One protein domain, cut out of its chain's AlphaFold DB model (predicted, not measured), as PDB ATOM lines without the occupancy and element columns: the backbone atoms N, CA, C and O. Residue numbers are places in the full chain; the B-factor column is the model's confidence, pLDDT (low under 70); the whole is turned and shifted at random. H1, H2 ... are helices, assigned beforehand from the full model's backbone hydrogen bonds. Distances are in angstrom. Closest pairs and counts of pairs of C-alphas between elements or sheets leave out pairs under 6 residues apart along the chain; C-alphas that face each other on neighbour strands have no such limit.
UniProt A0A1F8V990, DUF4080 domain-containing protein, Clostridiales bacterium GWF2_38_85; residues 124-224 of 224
ATOM      1  N   GLY A 124     126.122 176.353 167.932       97.88
ATOM      2  CA  GLY A 124     127.012 175.408 168.614       97.88
ATOM      3  C   GLY A 124     127.205 174.101 167.839       97.88
ATOM      4  O   GLY A 124     128.279 173.506 167.899       97.88
ATOM      5  N   GLU A 125     126.200 173.684 167.065       97.12
ATOM      6  CA  GLU A 125     126.295 172.524 166.173       97.12
ATOM      7  C   GLU A 125     127.241 172.798 165.000       97.12
ATOM      8  O   GLU A 125     128.063 171.943 164.670       97.12
ATOM      9  N   ASP A 126     127.197 174.006 164.425       98.00
ATOM     10  CA  ASP A 126     128.135 174.417 163.374       98.00
ATOM     11  C   ASP A 126     129.570 174.456 163.905       98.00
ATOM     12  O   ASP A 126     130.481 173.929 163.269       98.00
ATOM     13  N   ILE A 127     129.785 175.020 165.099       98.00
ATOM     14  CA  ILE A 127     131.105 175.047 165.744       98.00
ATOM     15  C   ILE A 127     131.612 173.621 166.012       98.00
ATOM     16  O   ILE A 127     132.775 173.322 165.737       98.00
ATOM     17  N   ALA A 128     130.763 172.717 166.510       96.62
ATOM     18  CA  ALA A 128     131.131 171.319 166.752       96.62
ATOM     19  C   ALA A 128     131.468 170.564 165.454       96.62
ATOM     20  O   ALA A 128     132.434 169.794 165.407       96.62
ATOM     21  N   LEU A 129     130.712 170.812 164.383       97.50
ATOM     22  CA  LEU A 129     131.019 170.280 163.062       97.50
ATOM     23  C   LEU A 129     132.366 170.803 162.560       97.50
ATOM     24  O   LEU A 129     133.208 170.002 162.168       97.50
ATOM     25  N   LEU A 130     132.599 172.116 162.624       98.25
ATOM     26  CA  LEU A 130     133.843 172.736 162.169       98.25
ATOM     27  C   LEU A 130     135.063 172.219 162.940       98.25
ATOM     28  O   LEU A 130     136.138 172.113 162.358       98.25
ATOM     29  N   LYS A 131     134.915 171.823 164.212       97.31
ATOM     30  CA  LYS A 131     135.969 171.109 164.963       97.31
ATOM     31  C   LYS A 131     136.275 169.733 164.379       97.31
ATOM     32  O   LYS A 131     137.433 169.339 164.304       97.31
ATOM     33  N   SER A 132     135.250 169.014 163.936       97.56
ATOM     34  CA  SER A 132     135.436 167.728 163.253       97.56
ATOM     35  C   SER A 132     136.067 167.923 161.867       97.56
ATOM     36  O   SER A 132     136.898 167.121 161.444       97.56
ATOM     37  N   THR A 133     135.720 169.013 161.178       98.38
ATOM     38  CA  THR A 133     136.351 169.449 159.922       98.38
ATOM     39  C   THR A 133     137.830 169.789 160.118       98.38
ATOM     40  O   THR A 133     138.660 169.389 159.306       98.38
ATOM     41  N   GLU A 134     138.176 170.473 161.211       98.19
ATOM     42  CA  GLU A 134     139.559 170.791 161.588       98.19
ATOM     43  C   GLU A 134     140.385 169.529 161.861       98.19
ATOM     44  O   GLU A 134     141.490 169.395 161.333       98.19
ATOM     45  N   ASP A 135     139.833 168.554 162.590       96.56
ATOM     46  CA  ASP A 135     140.512 167.276 162.832       96.56
ATOM     47  C   ASP A 135     140.748 166.507 161.517       96.56
ATOM     48  O   ASP A 135     141.840 165.971 161.297       96.56
ATOM     49  N   ALA A 136     139.768 166.509 160.604       97.31
ATOM     50  CA  ALA A 136     139.910 165.923 159.272       97.31
ATOM     51  C   ALA A 136     141.007 166.617 158.448       97.31
ATOM     52  O   ALA A 136     141.889 165.941 157.911       97.31
ATOM     53  N   LEU A 137     141.002 167.953 158.395       97.88
ATOM     54  CA  LEU A 137     142.052 168.746 157.750       97.88
ATOM     55  C   LEU A 137     143.428 168.402 158.326       97.88
ATOM     56  O   LEU A 137     144.363 168.109 157.578       97.88
ATOM     57  N   ASN A 138     143.550 168.372 159.652       95.38
ATOM     58  CA  ASN A 138     144.814 168.100 160.316       95.38
ATOM     59  C   ASN A 138     145.378 166.724 159.960       95.38
ATOM     60  O   ASN A 138     146.565 166.558 159.670       95.38
ATOM     61  N   ARG A 139     144.520 165.709 159.974       93.94
ATOM     62  CA  ARG A 139     144.942 164.325 159.761       93.94
ATOM     63  C   ARG A 139     145.154 163.986 158.303       93.94
ATOM     64  O   ARG A 139     146.030 163.171 158.021       93.94
ATOM     65  N   MET A 140     144.383 164.572 157.396       94.69
ATOM     66  CA  MET A 140     144.480 164.267 155.974       94.69
ATOM     67  C   MET A 140     145.480 165.176 155.258       94.69
ATOM     68  O   MET A 140     146.353 164.681 154.548       94.69
ATOM     69  N   TYR A 141     145.383 166.489 155.467       95.94
ATOM     70  CA  TYR A 141     146.191 167.480 154.760       95.94
ATOM     71  C   TYR A 141     147.485 167.811 155.508       95.94
ATOM     72  O   TYR A 141     148.573 167.529 155.008       95.94
ATOM     73  N   ASN A 142     147.376 168.335 156.732       94.50
ATOM     74  CA  ASN A 142     148.526 168.841 157.495       94.50
ATOM     75  C   ASN A 142     149.505 167.730 157.911       94.50
ATOM     76  O   ASN A 142     150.702 167.963 158.052       94.50
ATOM     77  N   SER A 143     149.031 166.491 158.074       92.12
ATOM     78  CA  SER A 143     149.915 165.351 158.349       92.12
ATOM     79  C   SER A 143     150.819 164.981 157.166       92.12
ATOM     80  O   SER A 143     151.784 164.239 157.352       92.12
ATOM     81  N   GLY A 144     150.461 165.415 155.951       90.25
ATOM     82  CA  GLY A 144     151.111 165.031 154.700       90.25
ATOM     83  C   GLY A 144     150.900 163.569 154.289       90.25
ATOM     84  O   GLY A 144     151.448 163.162 153.272       90.25
ATOM     85  N   ARG A 145     150.137 162.760 155.045       90.00
ATOM     86  CA  ARG A 145     150.017 161.295 154.846       90.00
ATOM     87  C   ARG A 145     148.977 160.864 153.815       90.00
ATOM     88  O   ARG A 145     148.989 159.709 153.394       90.00
ATOM     89  N   PHE A 146     148.074 161.762 153.434       93.62
ATOM     90  CA  PHE A 146     146.973 161.470 152.512       93.62
ATOM     91  C   PHE A 146     147.023 162.344 151.258       93.62
ATOM     92  O   PHE A 146     146.003 162.511 150.600       93.62
ATOM     93  N   HIS A 147     148.191 162.890 150.902       92.56
ATOM     94  CA  HIS A 147     148.335 163.787 149.751       92.56
ATOM     95  C   HIS A 147     147.770 163.190 148.451       92.56
ATOM     96  O   HIS A 147     146.851 163.754 147.867       92.56
ATOM     97  N   ASN A 148     148.219 161.997 148.057       93.12
ATOM     98  CA  ASN A 148     147.745 161.323 146.849       93.12
ATOM     99  C   ASN A 148     146.266 160.930 146.933       93.12
ATOM    100  O   ASN A 148     145.585 160.902 145.912       93.12
ATOM    101  N   THR A 149     145.773 160.605 148.134       94.81
ATOM    102  CA  THR A 149     144.339 160.367 148.347       94.81
ATOM    103  C   THR A 149     143.556 161.648 148.069       94.81
ATOM    104  O   THR A 149     142.618 161.616 147.285       94.81
ATOM    105  N   LEU A 150     143.954 162.775 148.662       95.69
ATOM    106  CA  LEU A 150     143.283 164.060 148.491       95.69
ATOM    107  C   LEU A 150     143.309 164.531 147.031       95.69
ATOM    108  O   LEU A 150     142.251 164.838 146.494       95.69
ATOM    109  N   GLU A 151     144.468 164.505 146.366       94.06
ATOM    110  CA  GLU A 151     144.587 164.869 144.943       94.06
ATOM    111  C   GLU A 151     143.662 164.017 144.061       94.06
ATOM    112  O   GLU A 151     142.976 164.534 143.178       94.06
ATOM    113  N   TYR A 152     143.587 162.712 144.334       95.38
ATOM    114  CA  TYR A 152     142.677 161.818 143.628       95.38
ATOM    115  C   TYR A 152     141.206 162.180 143.876       95.38
ATOM    116  O   TYR A 152     140.439 162.282 142.921       95.38
ATOM    117  N   ILE A 153     140.810 162.434 145.128       96.06
ATOM    118  CA  ILE A 153     139.433 162.833 145.456       96.06
ATOM    119  C   ILE A 153     139.061 164.163 144.797       96.06
ATOM    120  O   ILE A 153     137.979 164.257 144.221       96.06
ATOM    121  N   PHE A 154     139.936 165.168 144.809       95.12
ATOM    122  CA  PHE A 154     139.666 166.448 144.143       95.12
ATOM    123  C   PHE A 154     139.633 166.338 142.618       95.12
ATOM    124  O   PHE A 154     138.916 167.087 141.969       95.12
ATOM    125  N   THR A 155     140.373 165.393 142.036       94.00
ATOM    126  CA  THR A 155     140.342 165.160 140.585       94.00
ATOM    127  C   THR A 155     139.069 164.431 140.157       94.00
ATOM    128  O   THR A 155     138.487 164.749 139.122       94.00
ATOM    129  N   MET A 156     138.633 163.441 140.939       94.56
ATOM    130  CA  MET A 156     137.491 162.591 140.586       94.56
ATOM    131  C   MET A 156     136.145 163.164 141.015       94.56
ATOM    132  O   MET A 156     135.109 162.738 140.506       94.56
ATOM    133  N   THR A 157     136.138 164.105 141.958       92.12
ATOM    134  CA  THR A 157     134.915 164.714 142.477       92.12
ATOM    135  C   THR A 157     134.921 166.211 142.203       92.12
ATOM    136  O   THR A 157     135.930 166.878 142.382       92.12
ATOM    137  N   ALA A 158     133.774 166.779 141.831       90.38
ATOM    138  CA  ALA A 158     133.616 168.230 141.690       90.38
ATOM    139  C   ALA A 158     133.406 168.939 143.049       90.38
ATOM    140  O   ALA A 158     132.718 169.956 143.121       90.38
ATOM    141  N   ARG A 159     133.919 168.364 144.147       95.06
ATOM    142  CA  ARG A 159     133.732 168.886 145.508       95.06
ATOM    143  C   ARG A 159     134.810 169.904 145.844       95.06
ATOM    144  O   ARG A 159     135.971 169.729 145.482       95.06
ATOM    145  N   THR A 160     134.436 170.936 146.594       98.00
ATOM    146  CA  THR A 160     135.408 171.907 147.104       98.00
ATOM    147  C   THR A 160     136.276 171.293 148.215       98.00
ATOM    148  O   THR A 160     135.855 170.317 148.852       98.00
ATOM    149  N   PRO A 161     137.472 171.852 148.497       98.38
ATOM    150  CA  PRO A 161     138.280 171.451 149.647       98.38
ATOM    151  C   PRO A 161     137.489 171.407 150.954       98.38
ATOM    152  O   PRO A 161     137.503 170.386 151.643       98.38
ATOM    153  N   PHE A 162     136.751 172.474 151.270       98.62
ATOM    154  CA  PHE A 162     135.933 172.545 152.474       98.62
ATOM    155  C   PHE A 162     134.909 171.412 152.519       98.62
ATOM    156  O   PHE A 162     134.816 170.737 153.540       98.62
ATOM    157  N   ASP A 163     134.197 171.139 151.420       98.19
ATOM    158  CA  ASP A 163     133.194 170.070 151.383       98.19
ATOM    159  C   ASP A 163     133.798 168.702 151.693       98.19
ATOM    160  O   ASP A 163     133.203 167.940 152.449       98.19
ATOM    161  N   VAL A 164     134.983 168.398 151.153       98.12
ATOM    162  CA  VAL A 164     135.683 167.127 151.396       98.12
ATOM    163  C   VAL A 164     136.026 166.952 152.876       98.12
ATOM    164  O   VAL A 164     135.697 165.916 153.463       98.12
ATOM    165  N   PHE A 165     136.650 167.954 153.502       98.56
ATOM    166  CA  PHE A 165     137.010 167.865 154.921       98.56
ATOM    167  C   PHE A 165     135.778 167.922 155.826       98.56
ATOM    168  O   PHE A 165     135.711 167.192 156.810       98.56
ATOM    169  N   ASN A 166     134.783 168.742 155.487       98.44
ATOM    170  CA  ASN A 166     133.577 168.925 156.286       98.44
ATOM    171  C   ASN A 166     132.677 167.690 156.256       98.44
ATOM    172  O   ASN A 166     132.161 167.259 157.289       98.44
ATOM    173  N   SER A 167     132.514 167.071 155.086       97.44
ATOM    174  CA  SER A 167     131.694 165.873 154.947       97.44
ATOM    175  C   SER A 167     132.354 164.653 155.599       97.44
ATOM    176  O   SER A 167     131.664 163.856 156.239       97.44
ATOM    177  N   PHE A 168     133.684 164.530 155.513       97.50
ATOM    178  CA  PHE A 168     134.420 163.480 156.220       97.50
ATOM    179  C   PHE A 168     134.500 163.727 157.736       97.50
ATOM    180  O   PHE A 168     134.291 162.807 158.530       97.50
ATOM    181  N   GLY A 169     134.708 164.976 158.157       97.44
ATOM    182  CA  GLY A 169     134.623 165.391 159.556       97.44
ATOM    183  C   GLY A 169     133.276 164.996 160.162       97.44
ATOM    184  O   GLY A 169     133.232 164.306 161.177       97.44
ATOM    185  N   ARG A 170     132.170 165.302 159.470       96.94
ATOM    186  CA  ARG A 170     130.818 164.873 159.867       96.94
ATOM    187  C   ARG A 170     130.686 163.355 159.999       96.94
ATOM    188  O   ARG A 170     130.083 162.886 160.960       96.94
ATOM    189  N   PHE A 171     131.228 162.592 159.049       96.44
ATOM    190  CA  PHE A 171     131.189 161.126 159.081       96.44
ATOM    191  C   PHE A 171     131.893 160.553 160.321       96.44
ATOM    192  O   PHE A 171     131.391 159.620 160.941       96.44
ATOM    193  N   THR A 172     133.023 161.142 160.715       94.75
ATOM    194  CA  THR A 172     133.828 160.661 161.852       94.75
ATOM    195  C   THR A 172     133.422 161.243 163.211       94.75
ATOM    196  O   THR A 172     133.821 160.698 164.244       94.75
ATOM    197  N   ALA A 173     132.592 162.292 163.238       90.62
ATOM    198  CA  ALA A 173     132.192 163.000 164.458       90.62
ATOM    199  C   ALA A 173     131.598 162.067 165.530       90.62
ATOM    200  O   ALA A 173     131.954 162.163 166.703       90.62
ATOM    201  N   ASN A 174     130.755 161.108 165.125       79.00
ATOM    202  CA  ASN A 174     130.120 160.157 166.046       79.00
ATOM    203  C   ASN A 174     131.058 159.037 166.512       79.00
ATOM    204  O   ASN A 174     130.815 158.419 167.546       79.00
ATOM    205  N   THR A 175     132.105 158.732 165.743       78.12
ATOM    206  CA  THR A 175     133.056 157.662 166.076       78.12
ATOM    207  C   THR A 175     134.113 158.138 167.068       78.12
ATOM    208  O   THR A 175     134.645 157.326 167.819       78.12
ATOM    209  N   GLY A 176     134.402 159.443 167.083       76.62
ATOM    210  CA  GLY A 176     135.465 160.038 167.881       76.62
ATOM    211  C   GLY A 176     136.846 159.647 167.351       76.62
ATOM    212  O   GLY A 176     137.270 158.497 167.407       76.62
ATOM    213  N   THR A 177     137.600 160.617 166.847       79.75
ATOM    214  CA  THR A 177     138.934 160.373 166.270       79.75
ATOM    215  C   THR A 177     140.064 160.648 167.265       79.75
ATOM    216  O   THR A 177     141.245 160.470 166.948       79.75
ATOM    217  N   ALA A 178     139.749 161.062 168.493       80.75
ATOM    218  CA  ALA A 178     140.748 161.347 169.516       80.75
ATOM    219  C   ALA A 178     141.620 160.105 169.780       80.75
ATOM    220  O   ALA A 178     141.127 159.056 170.185       80.75
ATOM    221  N   LYS A 179     142.936 160.222 169.546       83.88
ATOM    222  CA  LYS A 179     143.925 159.132 169.701       83.88
ATOM    223  C   LYS A 179     143.664 157.879 168.844       83.88
ATOM    224  O   LYS A 179     144.222 156.820 169.130       83.88
ATOM    225  N   ILE A 180     142.863 157.984 167.783       89.94
ATOM    226  CA  ILE A 180     142.664 156.881 166.838       89.94
ATOM    227  C   ILE A 180     143.995 156.492 166.179       89.94
ATOM    228  O   ILE A 180     144.794 157.356 165.798       89.94
ATOM    229  N   LYS A 181     144.250 155.184 166.064       91.38
ATOM    230  CA  LYS A 181     145.444 154.669 165.389       91.38
ATOM    231  C   LYS A 181     145.375 154.956 163.884       91.38
ATOM    232  O   LYS A 181     144.292 155.030 163.302       91.38
ATOM    233  N   LEU A 182     146.538 155.129 163.253       89.69
ATOM    234  CA  LEU A 182     146.631 155.524 161.842       89.69
ATOM    235  C   LEU A 182     146.016 154.486 160.891       89.69
ATOM    236  O   LEU A 182     145.384 154.866 159.911       89.69
ATOM    237  N   ASP A 183     146.170 153.198 161.180       90.62
ATOM    238  CA  ASP A 183     145.569 152.094 160.422       90.62
ATOM    239  C   ASP A 183     144.035 152.161 160.436       90.62
ATOM    240  O   ASP A 183     143.399 152.094 159.382       90.62
ATOM    241  N   VAL A 184     143.442 152.390 161.610       92.81
ATOM    242  CA  VAL A 184     141.991 152.551 161.765       92.81
ATOM    243  C   VAL A 184     141.512 153.810 161.040       92.81
ATOM    244  O   VAL A 184     140.527 153.753 160.308       92.81
ATOM    245  N   TYR A 185     142.230 154.930 161.164       93.94
ATOM    246  CA  TYR A 185     141.880 156.160 160.448       93.94
ATOM    247  C   TYR A 185     141.965 155.992 158.926       93.94
ATOM    248  O   TYR A 185     141.072 156.416 158.203       93.94
ATOM    249  N   THR A 186     142.998 155.302 158.434       93.75
ATOM    250  CA  THR A 186     143.157 154.983 157.005       93.75
ATOM    251  C   THR A 186     141.996 154.128 156.498       93.75
ATOM    252  O   THR A 186     141.532 154.316 155.372       93.75
ATOM    253  N   LYS A 187     141.487 153.206 157.327       93.12
ATOM    254  CA  LYS A 187     140.278 152.443 157.008       93.12
ATOM    255  C   LYS A 187     139.048 153.350 156.919       93.12
ATOM    256  O   LYS A 187     138.323 153.234 155.942       93.12
ATOM    257  N   LEU A 188     138.850 154.272 157.865       94.81
ATOM    258  CA  LEU A 188     137.731 155.227 157.822       94.81
ATOM    259  C   LEU A 188     137.768 156.111 156.571       94.81
ATOM    260  O   LEU A 188     136.737 156.288 155.931       94.81
ATOM    261  N   VAL A 189     138.951 156.618 156.199       95.25
ATOM    262  CA  VAL A 189     139.154 157.368 154.949       95.25
ATOM    263  C   VAL A 189     138.719 156.512 153.759       95.25
ATOM    264  O   VAL A 189     137.892 156.933 152.958       95.25
ATOM    265  N   TYR A 190     139.224 155.282 153.656       95.25
ATOM    266  CA  TYR A 190     138.859 154.389 152.559       95.25
ATOM    267  C   TYR A 190     137.359 154.089 152.507       95.25
ATOM    268  O   TYR A 190     136.752 154.225 151.448       95.25
ATOM    269  N   ASP A 191     136.766 153.689 153.631       94.38
ATOM    270  CA  ASP A 191     135.353 153.316 153.706       94.38
ATOM    271  C   ASP A 191     134.463 154.494 153.293       94.38
ATOM    272  O   ASP A 191     133.545 154.313 152.499       94.38
ATOM    273  N   TYR A 192     134.777 155.704 153.765       95.88
ATOM    274  CA  TYR A 192     134.019 156.905 153.431       95.88
ATOM    275  C   TYR A 192     134.163 157.305 151.962       95.88
ATOM    276  O   TYR A 192     133.174 157.488 151.259       95.88
ATOM    277  N   PHE A 193     135.395 157.454 151.472       96.12
ATOM    278  CA  PHE A 193     135.611 157.978 150.126       96.12
ATOM    279  C   PHE A 193     135.280 156.954 149.036       96.12
ATOM    280  O   PHE A 193     134.878 157.352 147.949       96.12
ATOM    281  N   SER A 194     135.375 155.649 149.317       95.50
ATOM    282  CA  SER A 194     134.949 154.607 148.370       95.50
ATOM    283  C   SER A 194     133.435 154.550 148.157       95.50
ATOM    284  O   SER A 194     133.000 153.970 147.166       95.50
ATOM    285  N   SER A 195     132.638 155.152 149.047       94.19
ATOM    286  CA  SER A 195     131.189 155.267 148.873       94.19
ATOM    287  C   SER A 195     130.763 156.538 148.130       94.19
ATOM    288  O   SER A 195     129.567 156.802 148.041       94.19
ATOM    289  N   ILE A 196     131.704 157.373 147.672       94.62
ATOM    290  CA  ILE A 196     131.396 158.596 146.923       94.62
ATOM    291  C   ILE A 196     131.336 158.280 145.429       94.62
ATOM    292  O   ILE A 196     132.270 157.711 144.864       94.62
ATOM    293  N   ASP A 197     130.259 158.716 144.777       91.81
ATOM    294  CA  ASP A 197     130.092 158.588 143.330       91.81
ATOM    295  C   ASP A 197     131.282 159.192 142.566       91.81
ATOM    296  O   ASP A 197     131.749 160.293 142.862       91.81
ATOM    297  N   GLY A 198     131.777 158.453 141.571       89.69
ATOM    298  CA  GLY A 198     132.957 158.822 140.779       89.69
ATOM    299  C   GLY A 198     134.291 158.340 141.359       89.69
ATOM    300  O   GLY A 198     135.291 158.324 140.642       89.69
ATOM    301  N   VAL A 199     134.326 157.875 142.612       94.75
ATOM    302  CA  VAL A 199     135.547 157.338 143.225       94.75
ATOM    303  C   VAL A 199     135.675 155.839 142.940       94.75
ATOM    304  O   VAL A 199     134.925 155.017 143.460       94.75
ATOM    305  N   ASN A 200     136.680 155.450 142.153       95.06
ATOM    306  CA  ASN A 200     137.068 154.043 142.013       95.06
ATOM    307  C   ASN A 200     137.793 153.565 143.286       95.06
ATOM    308  O   ASN A 200     138.820 154.131 143.679       95.06
ATOM    309  N   SER A 201     137.257 152.519 143.919       92.56
ATOM    310  CA  SER A 201     137.746 151.977 145.190       92.56
ATOM    311  C   SER A 201     139.082 151.232 145.075       92.56
ATOM    312  O   SER A 201     139.869 151.253 146.022       92.56
ATOM    313  N   GLU A 202     139.393 150.621 143.931       91.69
ATOM    314  CA  GLU A 202     140.689 149.980 143.685       91.69
ATOM    315  C   GLU A 202     141.793 151.033 143.577       91.69
ATOM    316  O   GLU A 202     142.783 150.963 144.304       91.69
ATOM    317  N   VAL A 203     141.561 152.086 142.790       92.12
ATOM    318  CA  VAL A 203     142.502 153.212 142.674       92.12
ATOM    319  C   VAL A 203     142.683 153.902 144.025       92.12
ATOM    320  O   VAL A 203     143.809 154.159 144.451       92.12
ATOM    321  N   LEU A 204     141.593 154.142 144.763       92.06
ATOM    322  CA  LEU A 204     141.675 154.712 146.109       92.06
ATOM    323  C   LEU A 204     142.541 153.846 147.035       92.06
ATOM    324  O   LEU A 204     143.302 154.381 147.841       92.06
ATOM    325  N   ARG A 205     142.453 152.513 146.919       88.62
ATOM    326  CA  ARG A 205     143.254 151.580 147.721       88.62
ATOM    327  C   ARG A 205     144.747 151.740 147.479       88.62
ATOM    328  O   ARG A 205     145.503 151.701 148.447       88.62
ATOM    329  N   GLU A 206     145.148 151.955 146.235       87.94
ATOM    330  CA  GLU A 206     146.544 152.196 145.861       87.94
ATOM    331  C   GLU A 206     147.058 153.561 146.347       87.94
ATOM    332  O   GLU A 206     148.247 153.714 146.618       87.94
ATOM    333  N   LYS A 207     146.170 154.554 146.502       84.94
ATOM    334  CA  LYS A 207     146.514 155.923 146.938       84.94
ATOM    335  C   LYS A 207     146.417 156.159 148.456       84.94
ATOM    336  O   LYS A 207     146.718 157.269 148.897       84.94
ATOM    337  N   LYS A 208     146.019 155.147 149.247       72.81
ATOM    338  CA  LYS A 208     145.641 155.237 150.681       72.81
ATOM    339  C   LYS A 208     146.602 156.004 151.582       72.81
ATOM    340  O   LYS A 208     146.156 156.788 152.410       72.81
ATOM    341  N   LEU A 209     147.897 155.723 151.482       75.62
ATOM    342  CA  LEU A 209     148.927 156.407 152.251       75.62
ATOM    343  C   LEU A 209     150.023 156.848 151.296       75.62
ATOM    344  O   LEU A 209     150.560 156.055 150.526       75.62
ATOM    345  N   SER A 210     150.351 158.125 151.362       76.06
ATOM    346  CA  SER A 210     151.433 158.733 150.603       76.06
ATOM    347  C   SER A 210     152.052 159.814 151.457       76.06
ATOM    348  O   SER A 210     151.320 160.636 152.001       76.06
ATOM    349  N   THR A 211     153.370 159.848 151.554       71.44
ATOM    350  CA  THR A 211     154.051 160.888 152.318       71.44
ATOM    351  C   THR A 211     154.444 162.029 151.394       71.44
ATOM    352  O   THR A 211     155.323 161.866 150.553       71.44
ATOM    353  N   ASP A 212     153.819 163.187 151.575       71.56
ATOM    354  CA  ASP A 212     154.319 164.443 151.025       71.56
ATOM    355  C   ASP A 212     155.388 165.017 151.967       71.56
ATOM    356  O   ASP A 212     155.100 165.609 153.010       71.56
ATOM    357  N   LEU A 213     156.647 164.790 151.595       63.34
ATOM    358  CA  LEU A 213     157.830 165.204 152.346       63.34
ATOM    359  C   LEU A 213     158.026 166.727 152.385       63.34
ATOM    360  O   LEU A 213     158.772 167.200 153.239       63.34
ATOM    361  N   GLN A 214     157.373 167.493 151.505       63.81
ATOM    362  CA  GLN A 214     157.451 168.959 151.522       63.81
ATOM    363  C   GLN A 214     156.566 169.556 152.622       63.81
ATOM    364  O   GLN A 214     156.842 170.639 153.134       63.81
ATOM    365  N   ARG A 215     155.522 168.831 153.040       69.06
ATOM    366  CA  ARG A 215     154.618 169.249 154.126       69.06
ATOM    367  C   ARG A 215     155.168 168.964 155.513       69.06
ATOM    368  O   ARG A 215     154.757 169.600 156.481       69.06
ATOM    369  N   ILE A 216     156.108 168.031 155.613       63.56
ATOM    370  CA  ILE A 216     156.757 167.657 156.865       63.56
ATOM    371  C   ILE A 216     157.957 168.583 157.079       63.56
ATOM    372  O   ILE A 216     158.806 168.711 156.200       63.56
ATOM    373  N   LEU A 217     158.036 169.230 158.249       54.84
ATOM    374  CA  LEU A 217     159.212 170.021 158.621       54.84
ATOM    375  C   LEU A 217     160.487 169.171 158.492       54.84
ATOM    376  O   LEU A 217     160.478 168.035 158.973       54.84
ATOM    377  N   PRO A 218     161.589 169.698 157.933       50.34
ATOM    378  CA  PRO A 218     162.794 168.905 157.688       50.34
ATOM    379  C   PRO A 218     163.417 168.220 158.909       50.34
ATOM    380  O   PRO A 218     163.989 167.143 158.788       50.34
ATOM    381  N   GLU A 219     163.229 168.760 160.112       43.06
ATOM    382  CA  GLU A 219     163.663 168.117 161.365       43.06
ATOM    383  C   GLU A 219     162.886 166.827 161.706       43.06
ATOM    384  O   GLU A 219     163.282 166.072 162.592       43.06
ATOM    385  N   ARG A 220     161.765 166.567 161.020       46.34
ATOM    386  CA  ARG A 220     160.906 165.385 161.191       46.34
ATOM    387  C   ARG A 220     161.022 164.380 160.045       46.34
ATOM    388  O   ARG A 220     160.201 163.460 159.983       46.34
ATOM    389  N   TYR A 221     162.006 164.520 159.150       44.72
ATOM    390  CA  TYR A 221     162.330 163.429 158.233       44.72
ATOM    391  C   TYR A 221     162.705 162.190 159.058       44.72
ATOM    392  O   TYR A 221     163.563 162.291 159.938       44.72
ATOM    393  N   PRO A 222     162.073 161.022 158.842       38.03
ATOM    394  CA  PRO A 222     162.602 159.798 159.417       38.03
ATOM    395  C   PRO A 222     164.024 159.621 158.878       38.03
ATOM    396  O   PRO A 222     164.234 159.656 157.665       38.03
ATOM    397  N   ASN A 223     164.998 159.467 159.777       39.06
ATOM    398  CA  ASN A 223     166.305 158.951 159.388       39.06
ATOM    399  C   ASN A 223     166.044 157.584 158.745       39.06
ATOM    400  O   ASN A 223     165.457 156.718 159.399       39.06
ATOM    401  N   PHE A 224     166.372 157.461 157.459       38.25
ATOM    402  CA  PHE A 224     166.269 156.211 156.709       38.25
ATOM    403  C   PHE A 224     167.046 155.083 157.393       38.25
ATOM    404  O   PHE A 224     168.134 155.369 157.948       38.25
TER     405      PHE A 224
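What this domain is: This is residues 124 to 224 of the 224 residues of the protein "DUF4080 domain-containing protein" of Clostridiales bacterium GWF2_38_85 (UniProt A0A1F8V990). Five crossed helices cluster with H1, H3 and H2 on one side and the hairpin of H4 and H5 on the other; residues 208 to 224 lead away as a tail. The printed part has 101 residues, with five named helices, H1 to H5 in chain order, that hold 62 of them, and no named strand; its class is all helix. It is compact, radius of gyration of the C-alphas 13.7 A, spanning 43 by 31 by 23 A.

How they stand to each other: Begin at H1, residues 124 to 142: residues 129 to 137 touch H3, residues 161 to 173, closest at C-alphas 133 and 169, 4.4 A. H1 and H2, residues 147 to 156, touch only at the corner, closest at C-alphas 141 and 147, 6.6 A. H3 touches H4, residues 182 to 194, closest at C-alphas 168 and 192, 7.2 A. H4 and H5, residues 201 to 207, form a hairpin, closest at C-alphas 194 and 201, 5.0 A. H5 touches H2, closest at C-alphas 207 and 149, 5.1 A. Every O i to N i+4 pair is within hydrogen-bond range in H2 to H5, 14 of 15 in H1.

Where its parts are: From C-alpha 124 at (127.012, 175.408, 168.614), H1 runs 25.1 A to its last C-alpha; H5 ends at C-alpha 207 at (146.514, 155.923, 146.938).

The domain as a whole: The printed part has no cut; pLDDT is under 70 at residues 213 to 224.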